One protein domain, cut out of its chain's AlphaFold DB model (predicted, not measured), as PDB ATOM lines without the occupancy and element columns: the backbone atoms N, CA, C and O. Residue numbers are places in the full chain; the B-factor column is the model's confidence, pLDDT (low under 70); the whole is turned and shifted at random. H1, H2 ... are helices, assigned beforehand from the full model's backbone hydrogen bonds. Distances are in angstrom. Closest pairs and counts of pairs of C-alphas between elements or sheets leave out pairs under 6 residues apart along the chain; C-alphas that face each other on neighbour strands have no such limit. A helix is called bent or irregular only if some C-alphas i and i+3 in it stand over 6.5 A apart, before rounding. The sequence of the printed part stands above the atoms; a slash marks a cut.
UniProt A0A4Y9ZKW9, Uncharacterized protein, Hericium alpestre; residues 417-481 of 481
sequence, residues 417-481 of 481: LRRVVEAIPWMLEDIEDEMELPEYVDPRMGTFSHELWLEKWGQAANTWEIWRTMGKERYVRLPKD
ATOM      1  N   LEU A 417     210.068 187.520 214.468       95.06
ATOM      2  CA  LEU A 417     209.504 187.035 215.740       95.06
ATOM      3  C   LEU A 417     207.977 186.961 215.731       95.06
ATOM      4  O   LEU A 417     207.376 185.940 216.051       95.06
ATOM      5  N   ARG A 418     207.341 188.065 215.334       94.50
ATOM      6  CA  ARG A 418     205.886 188.177 215.316       94.50
ATOM      7  C   ARG A 418     205.224 187.091 214.462       94.50
ATOM      8  O   ARG A 418     204.197 186.573 214.871       94.50
ATOM      9  N   ARG A 419     205.809 186.760 213.309       95.06
ATOM     10  CA  ARG A 419     205.275 185.764 212.372       95.06
ATOM     11  C   ARG A 419     205.368 184.359 212.941       95.06
ATOM     12  O   ARG A 419     204.403 183.620 212.842       95.06
ATOM     13  N   VAL A 420     206.498 184.028 213.563       96.75
ATOM     14  CA  VAL A 420     206.695 182.727 214.212       96.75
ATOM     15  C   VAL A 420     205.686 182.545 215.344       96.75
ATOM     16  O   VAL A 420     204.989 181.543 215.394       96.75
ATOM     17  N   VAL A 421     205.521 183.552 216.205       96.50
ATOM     18  CA  VAL A 421     204.599 183.439 217.346       96.50
ATOM     19  C   VAL A 421     203.124 183.413 216.927       96.50
ATOM     20  O   VAL A 421     202.321 182.730 217.563       96.50
ATOM     21  N   GLU A 422     202.755 184.151 215.876       94.75
ATOM     22  CA  GLU A 422     201.404 184.107 215.302       94.75
ATOM     23  C   GLU A 422     201.123 182.775 214.582       94.75
ATOM     24  O   GLU A 422     199.961 182.393 214.523       94.75
ATOM     25  N   ALA A 423     202.150 182.066 214.093       96.56
ATOM     26  CA  ALA A 423     202.024 180.767 213.424       96.56
ATOM     27  C   ALA A 423     201.750 179.595 214.385       96.56
ATOM     28  O   ALA A 423     201.052 178.667 214.002       96.56
ATOM     29  N   ILE A 424     202.231 179.662 215.635       97.25
ATOM     30  CA  ILE A 424     202.083 178.594 216.648       97.25
ATOM     31  C   ILE A 424     200.654 178.034 216.769       97.25
ATOM     32  O   ILE A 424     200.508 176.823 216.674       97.25
ATOM     33  N   PRO A 425     199.600 178.846 216.997       96.44
ATOM     34  CA  PRO A 425     198.252 178.295 217.140       96.44
ATOM     35  C   PRO A 425     197.764 177.574 215.877       96.44
ATOM     36  O   PRO A 425     197.133 176.538 216.004       96.44
ATOM     37  N   TRP A 426     198.105 178.070 214.683       95.50
ATOM     38  CA  TRP A 426     197.727 177.431 213.414       95.50
ATOM     39  C   TRP A 426     198.463 176.124 213.185       95.50
ATOM     40  O   TRP A 426     197.885 175.178 212.677       95.50
ATOM     41  N   MET A 427     199.744 176.087 213.552       97.50
ATOM     42  CA  MET A 427     200.526 174.863 213.506       97.50
ATOM     43  C   MET A 427     199.901 173.798 214.410       97.50
ATOM     44  O   MET A 427     199.772 172.663 213.979       97.50
ATOM     45  N   LEU A 428     199.492 174.156 215.633       96.94
ATOM     46  CA  LEU A 428     198.847 173.208 216.546       96.94
ATOM     47  C   LEU A 428     197.501 172.714 216.003       96.94
ATOM     48  O   LEU A 428     197.294 171.511 215.975       96.94
ATOM     49  N   GLU A 429     196.647 173.613 215.506       96.88
ATOM     50  CA  GLU A 429     195.358 173.260 214.886       96.88
ATOM     51  C   GLU A 429     195.545 172.328 213.677       96.88
ATOM     52  O   GLU A 429     194.945 171.264 213.616       96.88
ATOM     53  N   ASP A 430     196.461 172.655 212.759       97.62
ATOM     54  CA  ASP A 430     196.725 171.822 211.582       97.62
ATOM     55  C   ASP A 430     197.327 170.445 211.937       97.62
ATOM     56  O   ASP A 430     197.206 169.509 211.142       97.62
ATOM     57  N   ILE A 431     198.038 170.340 213.069       98.00
ATOM     58  CA  ILE A 431     198.583 169.080 213.598       98.00
ATOM     59  C   ILE A 431     197.477 168.268 214.273       98.00
ATOM     60  O   ILE A 431     197.422 167.063 214.058       98.00
ATOM     61  N   GLU A 432     196.589 168.906 215.037       97.38
ATOM     62  CA  GLU A 432     195.408 168.260 215.622       97.38
ATOM     63  C   GLU A 432     194.504 167.688 214.517       97.38
ATOM     64  O   GLU A 432     194.211 166.496 214.540       97.38
ATOM     65  N   ASP A 433     194.192 168.478 213.483       97.19
ATOM     66  CA  ASP A 433     193.428 168.031 212.309       97.19
ATOM     67  C   ASP A 433     194.101 166.850 211.590       97.19
ATOM     68  O   ASP A 433     193.440 165.939 211.090       97.19
ATOM     69  N   GLU A 434     195.435 166.863 211.504       97.75
ATOM     70  CA  GLU A 434     196.192 165.758 210.918       97.75
ATOM     71  C   GLU A 434     196.081 164.501 211.787       97.75
ATOM     72  O   GLU A 434     195.835 163.422 211.261       97.75
ATOM     73  N   MET A 435     196.207 164.623 213.110       96.94
ATOM     74  CA  MET A 435     196.087 163.499 214.046       96.94
ATOM     75  C   MET A 435     194.694 162.844 214.028       96.94
ATOM     76  O   MET A 435     194.573 161.676 214.394       96.94
ATOM     77  N   GLU A 436     193.656 163.559 213.587       96.94
ATOM     78  CA  GLU A 436     192.294 163.034 213.430       96.94
ATOM     79  C   GLU A 436     192.079 162.223 212.140       96.94
ATOM     80  O   GLU A 436     191.024 161.597 211.973       96.94
ATOM     81  N   LEU A 437     193.051 162.182 211.217       97.69
ATOM     82  CA  LEU A 437     192.898 161.412 209.984       97.69
ATOM     83  C   LEU A 437     192.773 159.901 210.274       97.69
ATOM     84  O   LEU A 437     193.526 159.361 211.089       97.69
ATOM     85  N   PRO A 438     191.894 159.169 209.551       97.88
ATOM     86  CA  PRO A 438     191.670 157.736 209.776       97.88
ATOM     87  C   PRO A 438     192.923 156.863 209.655       97.88
ATOM     88  O   PRO A 438     192.960 155.768 210.204       97.88
ATOM     89  N   GLU A 439     193.947 157.335 208.941       97.75
ATOM     90  CA  GLU A 439     195.229 156.641 208.783       97.75
ATOM     91  C   GLU A 439     196.042 156.542 210.083       97.75
ATOM     92  O   GLU A 439     196.882 155.655 210.196       97.75
ATOM     93  N   TYR A 440     195.777 157.404 211.071       97.88
ATOM     94  CA  TYR A 440     196.430 157.360 212.384       97.88
ATOM     95  C   TYR A 440     195.550 156.742 213.467       97.88
ATOM     96  O   TYR A 440     195.959 156.677 214.624       97.88
ATOM     97  N   VAL A 441     194.338 156.299 213.135       97.31
ATOM     98  CA  VAL A 441     193.425 155.673 214.092       97.31
ATOM     99  C   VAL A 441     193.678 154.169 214.098       97.31
ATOM    100  O   VAL A 441     193.589 153.521 213.058       97.31
ATOM    101  N   ASP A 442     193.975 153.592 215.267       97.38
ATOM    102  CA  ASP A 442     194.121 152.138 215.395       97.38
ATOM    103  C   ASP A 442     192.786 151.459 215.025       97.38
ATOM    104  O   ASP A 442     191.786 151.688 215.718       97.38
ATOM    105  N   PRO A 443     192.738 150.587 213.997       95.75
ATOM    106  CA  PRO A 443     191.511 149.904 213.587       95.75
ATOM    107  C   PRO A 443     190.855 149.072 214.694       95.75
ATOM    108  O   PRO A 443     189.659 148.795 214.630       95.75
ATOM    109  N   ARG A 444     191.626 148.632 215.696       96.75
ATOM    110  CA  ARG A 444     191.129 147.818 216.812       96.75
ATOM    111  C   ARG A 444     190.533 148.665 217.925       96.75
ATOM    112  O   ARG A 444     189.531 148.266 218.511       96.75
ATOM    113  N   MET A 445     191.169 149.791 218.240       95.75
ATOM    114  CA  MET A 445     190.792 150.630 219.382       95.75
ATOM    115  C   MET A 445     189.895 151.807 218.993       95.75
ATOM    116  O   MET A 445     189.184 152.332 219.846       95.75
ATOM    117  N   GLY A 446     189.916 152.228 217.725       95.56
ATOM    118  CA  GLY A 446     189.214 153.425 217.262       95.56
ATOM    119  C   GLY A 446     189.781 154.725 217.845       95.56
ATOM    120  O   GLY A 446     189.102 155.747 217.824       95.56
ATOM    121  N   THR A 447     191.000 154.695 218.390       97.25
ATOM    122  CA  THR A 447     191.688 155.845 218.994       97.25
ATOM    123  C   THR A 447     192.980 156.163 218.251       97.25
ATOM    124  O   THR A 447     193.539 155.294 217.582       97.25
ATOM    125  N   PHE A 448     193.479 157.392 218.402       97.38
ATOM    126  CA  PHE A 448     194.769 157.812 217.852       97.38
ATOM    127  C   PHE A 448     195.903 156.858 218.269       97.38
ATOM    128  O   PHE A 448     196.110 156.603 219.458       97.38
ATOM    129  N   SER A 449     196.633 156.342 217.282       98.00
ATOM    130  CA  SER A 449     197.788 155.467 217.446       98.00
ATOM    131  C   SER A 449     199.074 156.269 217.315       98.00
ATOM    132  O   SER A 449     199.472 156.691 216.227       98.00
ATOM    133  N   HIS A 450     199.768 156.437 218.439       96.88
ATOM    134  CA  HIS A 450     201.070 157.097 218.442       96.88
ATOM    135  C   HIS A 450     202.117 156.311 217.635       96.88
ATOM    136  O   HIS A 450     203.028 156.910 217.078       96.88
ATOM    137  N   GLU A 451     201.971 154.990 217.518       97.31
ATOM    138  CA  GLU A 451     202.875 154.147 216.729       97.31
ATOM    139  C   GLU A 451     202.772 154.457 215.233       97.31
ATOM    140  O   GLU A 451     203.798 154.699 214.603       97.31
ATOM    141  N   LEU A 452     201.552 154.549 214.686       97.62
ATOM    142  CA  LEU A 452     201.328 154.910 213.277       97.62
ATOM    143  C   LEU A 452     201.809 156.335 212.979       97.62
ATOM    144  O   LEU A 452     202.399 156.602 211.930       97.62
ATOM    145  N   TRP A 453     201.611 157.256 213.926       97.69
ATOM    146  CA  TRP A 453     202.139 158.614 213.824       97.69
ATOM    147  C   TRP A 453     203.672 158.632 213.759       97.69
ATOM    148  O   TRP A 453     204.254 159.278 212.886       97.69
ATOM    149  N   LEU A 454     204.335 157.899 214.659       97.31
ATOM    150  CA  LEU A 454     205.794 157.783 214.690       97.31
ATOM    151  C   LEU A 454     206.350 157.021 213.481       97.31
ATOM    152  O   LEU A 454     207.455 157.331 213.047       97.31
ATOM    153  N   GLU A 455     205.615 156.056 212.928       97.50
ATOM    154  CA  GLU A 455     205.990 155.351 211.699       97.50
ATOM    155  C   GLU A 455     205.989 156.302 210.496       97.50
ATOM    156  O   GLU A 455     206.947 156.313 209.721       97.50
ATOM    157  N   LYS A 456     204.955 157.148 210.366       97.62
ATOM    158  CA  LYS A 456     204.843 158.091 209.245       97.62
ATOM    159  C   LYS A 456     205.848 159.240 209.336       97.62
ATOM    160  O   LYS A 456     206.474 159.586 208.336       97.62
ATOM    161  N   TRP A 457     205.981 159.851 210.512       97.56
ATOM    162  CA  TRP A 457     206.764 161.082 210.682       97.56
ATOM    163  C   TRP A 457     208.178 160.852 211.228       97.56
ATOM    164  O   TRP A 457     209.049 161.707 211.067       97.56
ATOM    165  N   GLY A 458     208.439 159.693 211.831       96.50
ATOM    166  CA  GLY A 458     209.691 159.377 212.513       96.50
ATOM    167  C   GLY A 458     209.746 159.910 213.949       96.50
ATOM    168  O   GLY A 458     209.124 160.907 214.303       96.50
ATOM    169  N   GLN A 459     210.561 159.269 214.794       94.50
ATOM    170  CA  GLN A 459     210.727 159.647 216.211       94.50
ATOM    171  C   GLN A 459     211.422 160.998 216.430       94.50
ATOM    172  O   GLN A 459     211.317 161.578 217.507       94.50
ATOM    173  N   ALA A 460     212.171 161.482 215.438       91.31
ATOM    174  CA  ALA A 460     212.977 162.695 215.564       91.31
ATOM    175  C   ALA A 460     212.269 163.966 215.063       91.31
ATOM    176  O   ALA A 460     212.774 165.067 215.318       91.31
ATOM    177  N   ALA A 461     211.149 163.820 214.346       95.44
ATOM    178  CA  ALA A 461     210.434 164.941 213.754       95.44
ATOM    179  C   ALA A 461     209.608 165.667 214.816       95.44
ATOM    180  O   ALA A 461     208.763 165.071 215.483       95.44
ATOM    181  N   ASN A 462     209.852 166.966 214.972       97.19
ATOM    182  CA  ASN A 462     209.030 167.798 215.848       97.19
ATOM    183  C   ASN A 462     207.779 168.319 215.123       97.19
ATOM    184  O   ASN A 462     207.659 168.220 213.899       97.19
ATOM    185  N   THR A 463     206.842 168.909 215.869       97.75
ATOM    186  CA  THR A 463     205.566 169.386 215.299       97.75
ATOM    187  C   THR A 463     205.757 170.413 214.178       97.75
ATOM    188  O   THR A 463     205.034 170.386 213.183       97.75
ATOM    189  N   TRP A 464     206.777 171.271 214.274       98.12
ATOM    190  CA  TRP A 464     207.111 172.253 213.241       98.12
ATOM    191  C   TRP A 464     207.605 171.614 211.941       98.12
ATOM    192  O   TRP A 464     207.230 172.050 210.852       98.12
ATOM    193  N   GLU A 465     208.454 170.593 212.039       97.62
ATOM    194  CA  GLU A 465     208.981 169.843 210.898       97.62
ATOM    195  C   GLU A 465     207.875 169.041 210.211       97.62
ATOM    196  O   GLU A 465     207.790 169.056 208.980       97.62
ATOM    197  N   ILE A 466     206.973 168.431 210.985       98.06
ATOM    198  CA  ILE A 466     205.776 167.761 210.462       98.06
ATOM    199  C   ILE A 466     204.895 168.773 209.724       98.06
ATOM    200  O   ILE A 466     204.561 168.573 208.557       98.06
ATOM    201  N   TRP A 467     204.605 169.920 210.345       98.00
ATOM    202  CA  TRP A 467     203.787 170.979 209.747       98.00
ATOM    203  C   TRP A 467     204.356 171.528 208.433       98.00
ATOM    204  O   TRP A 467     203.619 171.762 207.469       98.00
ATOM    205  N   ARG A 468     205.684 171.677 208.363       97.50
ATOM    206  CA  ARG A 468     206.399 172.029 207.131       97.50
ATOM    207  C   ARG A 468     206.311 170.924 206.081       97.50
ATOM    208  O   ARG A 468     206.052 171.227 204.921       97.50
ATOM    209  N   THR A 469     206.486 169.665 206.476       97.19
ATOM    210  CA  THR A 469     206.447 168.509 205.562       97.19
ATOM    211  C   THR A 469     205.051 168.291 204.976       97.19
ATOM    212  O   THR A 469     204.928 167.962 203.801       97.19
ATOM    213  N   MET A 470     203.994 168.582 205.740       97.56
ATOM    214  CA  MET A 470     202.612 168.616 205.244       97.56
ATOM    215  C   MET A 470     202.355 169.720 204.203       97.56
ATOM    216  O   MET A 470     201.293 169.746 203.586       97.56
ATOM    217  N   GLY A 471     203.269 170.684 204.039       97.00
ATOM    218  CA  GLY A 471     203.067 171.843 203.168       97.00
ATOM    219  C   GLY A 471     202.011 172.831 203.682       97.00
ATOM    220  O   GLY A 471     201.590 173.716 202.938       97.00
ATOM    221  N   LYS A 472     201.589 172.708 204.949       97.00
ATOM    222  CA  LYS A 472     200.606 173.598 205.594       97.00
ATOM    223  C   LYS A 472     201.255 174.838 206.234       97.00
ATOM    224  O   LYS A 472     200.543 175.738 206.686       97.00
ATOM    225  N   GLU A 473     202.592 174.920 206.236       96.44
ATOM    226  CA  GLU A 473     203.368 176.005 206.848       96.44
ATOM    227  C   GLU A 473     202.967 177.389 206.310       96.44
ATOM    228  O   GLU A 473     203.284 177.783 205.184       96.44
ATOM    229  N   ARG A 474     202.307 178.177 207.164       95.12
ATOM    230  CA  ARG A 474     201.836 179.527 206.838       95.12
ATOM    231  C   ARG A 474     202.249 180.551 207.887       95.12
ATOM    232  O   ARG A 474     201.862 180.504 209.046       95.12
ATOM    233  N   TYR A 475     202.966 181.577 207.435       93.38
ATOM    234  CA  TYR A 475     203.338 182.741 208.252       93.38
ATOM    235  C   TYR A 475     202.495 183.971 207.922       93.38
ATOM    236  O   TYR A 475     202.943 185.111 208.084       93.38
ATOM    237  N   VAL A 476     201.302 183.782 207.362       84.19
ATOM    238  CA  VAL A 476     200.487 184.891 206.868       84.19
ATOM    239  C   VAL A 476     199.985 185.715 208.049       84.19
ATOM    240  O   VAL A 476     199.557 185.200 209.075       84.19
ATOM    241  N   ARG A 477     200.069 187.038 207.903       69.12
ATOM    242  CA  ARG A 477     199.501 187.971 208.867       69.12
ATOM    243  C   ARG A 477     198.053 187.986 208.468       69.12
ATOM    244  O   ARG A 477     197.745 188.568 207.428       69.12
ATOM    245  N   LEU A 478     197.217 187.302 209.236       54.00
ATOM    246  CA  LEU A 478     195.791 187.400 209.012       54.00
ATOM    247  C   LEU A 478     195.424 188.887 208.967       54.00
ATOM    248  O   LEU A 478     195.960 189.672 209.771       54.00
ATOM    249  N   PRO A 479     194.593 189.300 207.998       59.31
ATOM    250  CA  PRO A 479     193.963 190.605 208.051       59.31
ATOM    251  C   PRO A 479     193.444 190.803 209.476       59.31
ATOM    252  O   PRO A 479     192.798 189.913 210.023       59.31
ATOM    253  N   LYS A 480     193.839 191.906 210.129       53.75
ATOM    254  CA  LYS A 480     193.300 192.238 211.450       53.75
ATOM    255  C   LYS A 480     191.817 192.511 211.252       53.75
ATOM    256  O   LYS A 480     191.446 193.576 210.772       53.75
ATOM    257  N   ASP A 481     191.058 191.488 211.564       43.66
ATOM    258  CA  ASP A 481     189.615 191.385 211.546       43.66
ATOM    259  C   ASP A 481     188.950 192.233 212.640       43.66
ATOM    260  O   ASP A 481     189.448 192.213 213.792       43.66
TER     261      ASP A 481
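AT A GLANCE: This is residues 417 to 481 of the 481 residues of an uncharacterized protein of Hericium alpestre (UniProt A0A4Y9ZKW9). One long helix, H1, makes most of the length of this elongated model, and the chain folds back along one side of it through two short helices. H3 packs crosswise on H1 at residues 427 to 431, H2 lies near the last residues of H1, and the long link with Arg 444 and the tail with Lys 480 lie at opposite ends of the length. The printed part has 65 residues with three named helices, in the order H1, H2, H3, and no named strand; the class is all helix, with 34 of the 65 residues in named helices. It is loose, with a radius of gyration of the C-alphas of 13.9 A, and the C-alphas span 45 by 26 by 15 A.

HOW THE PARTS SIT: The longest helix is H1, residues 417 to 435, with a kink of 33 degrees near residue 425. H1 is irregular, but only just: C-alphas 422 and 425 are 6.9 A apart. H3, residues 463 to 469, touches H1, which meets it with residues 427 to 431 alone; the closest C-alphas are those of Met 427 and Trp 467, 6.3 A apart. The lines of H1 and H3 are about perpendicular, at 82 degrees. H2, residues 450 to 457, is close to H3 but not clearly touching, with the closest C-alphas, those of Trp 457 and Ile 466, 6.8 A apart. H2 and H3 run the same way at a steep tilt of 42 degrees. H1 and H2 are also close but not clearly touching; their closest C-alphas, those of Met 435 and Trp 453, are 7.8 A apart. These two run opposite ways at a steep tilt of 59 degrees. In H2 and H3 every O i to N i+4 pair is within hydrogen-bond range, and in H1 13 of 15 are.

IN THESE COORDINATES: H1 runs 27.1 A from C-alpha 417 at (209.504, 187.035, 215.740) to C-alpha 435 at (196.087, 163.499, 214.046). H2, residues 450 to 457, measures 10.4 A from first to last C-alpha. H3, residues 463 to 469, measures 9.8 A and ends with C-alpha 469 at (206.447, 168.509, 205.562).

THE WHOLE: The two C-alphas farthest apart, those of Arg 444 and Lys 480, are 44.8 A apart. The printed part has no cut and ends at the chain's last residue, Asp 481. The link from H1 to H2, residues 436 to 449, is long, and the link from H2 to H3, of 5 residues, is tight. Residues 470 to 481 hold no named element, and their C-alphas lie 8 to 25 A from the mean of all C-alphas. The mean pLDDT of the printed part is 93.4, and residues 477 to 481 are under 70.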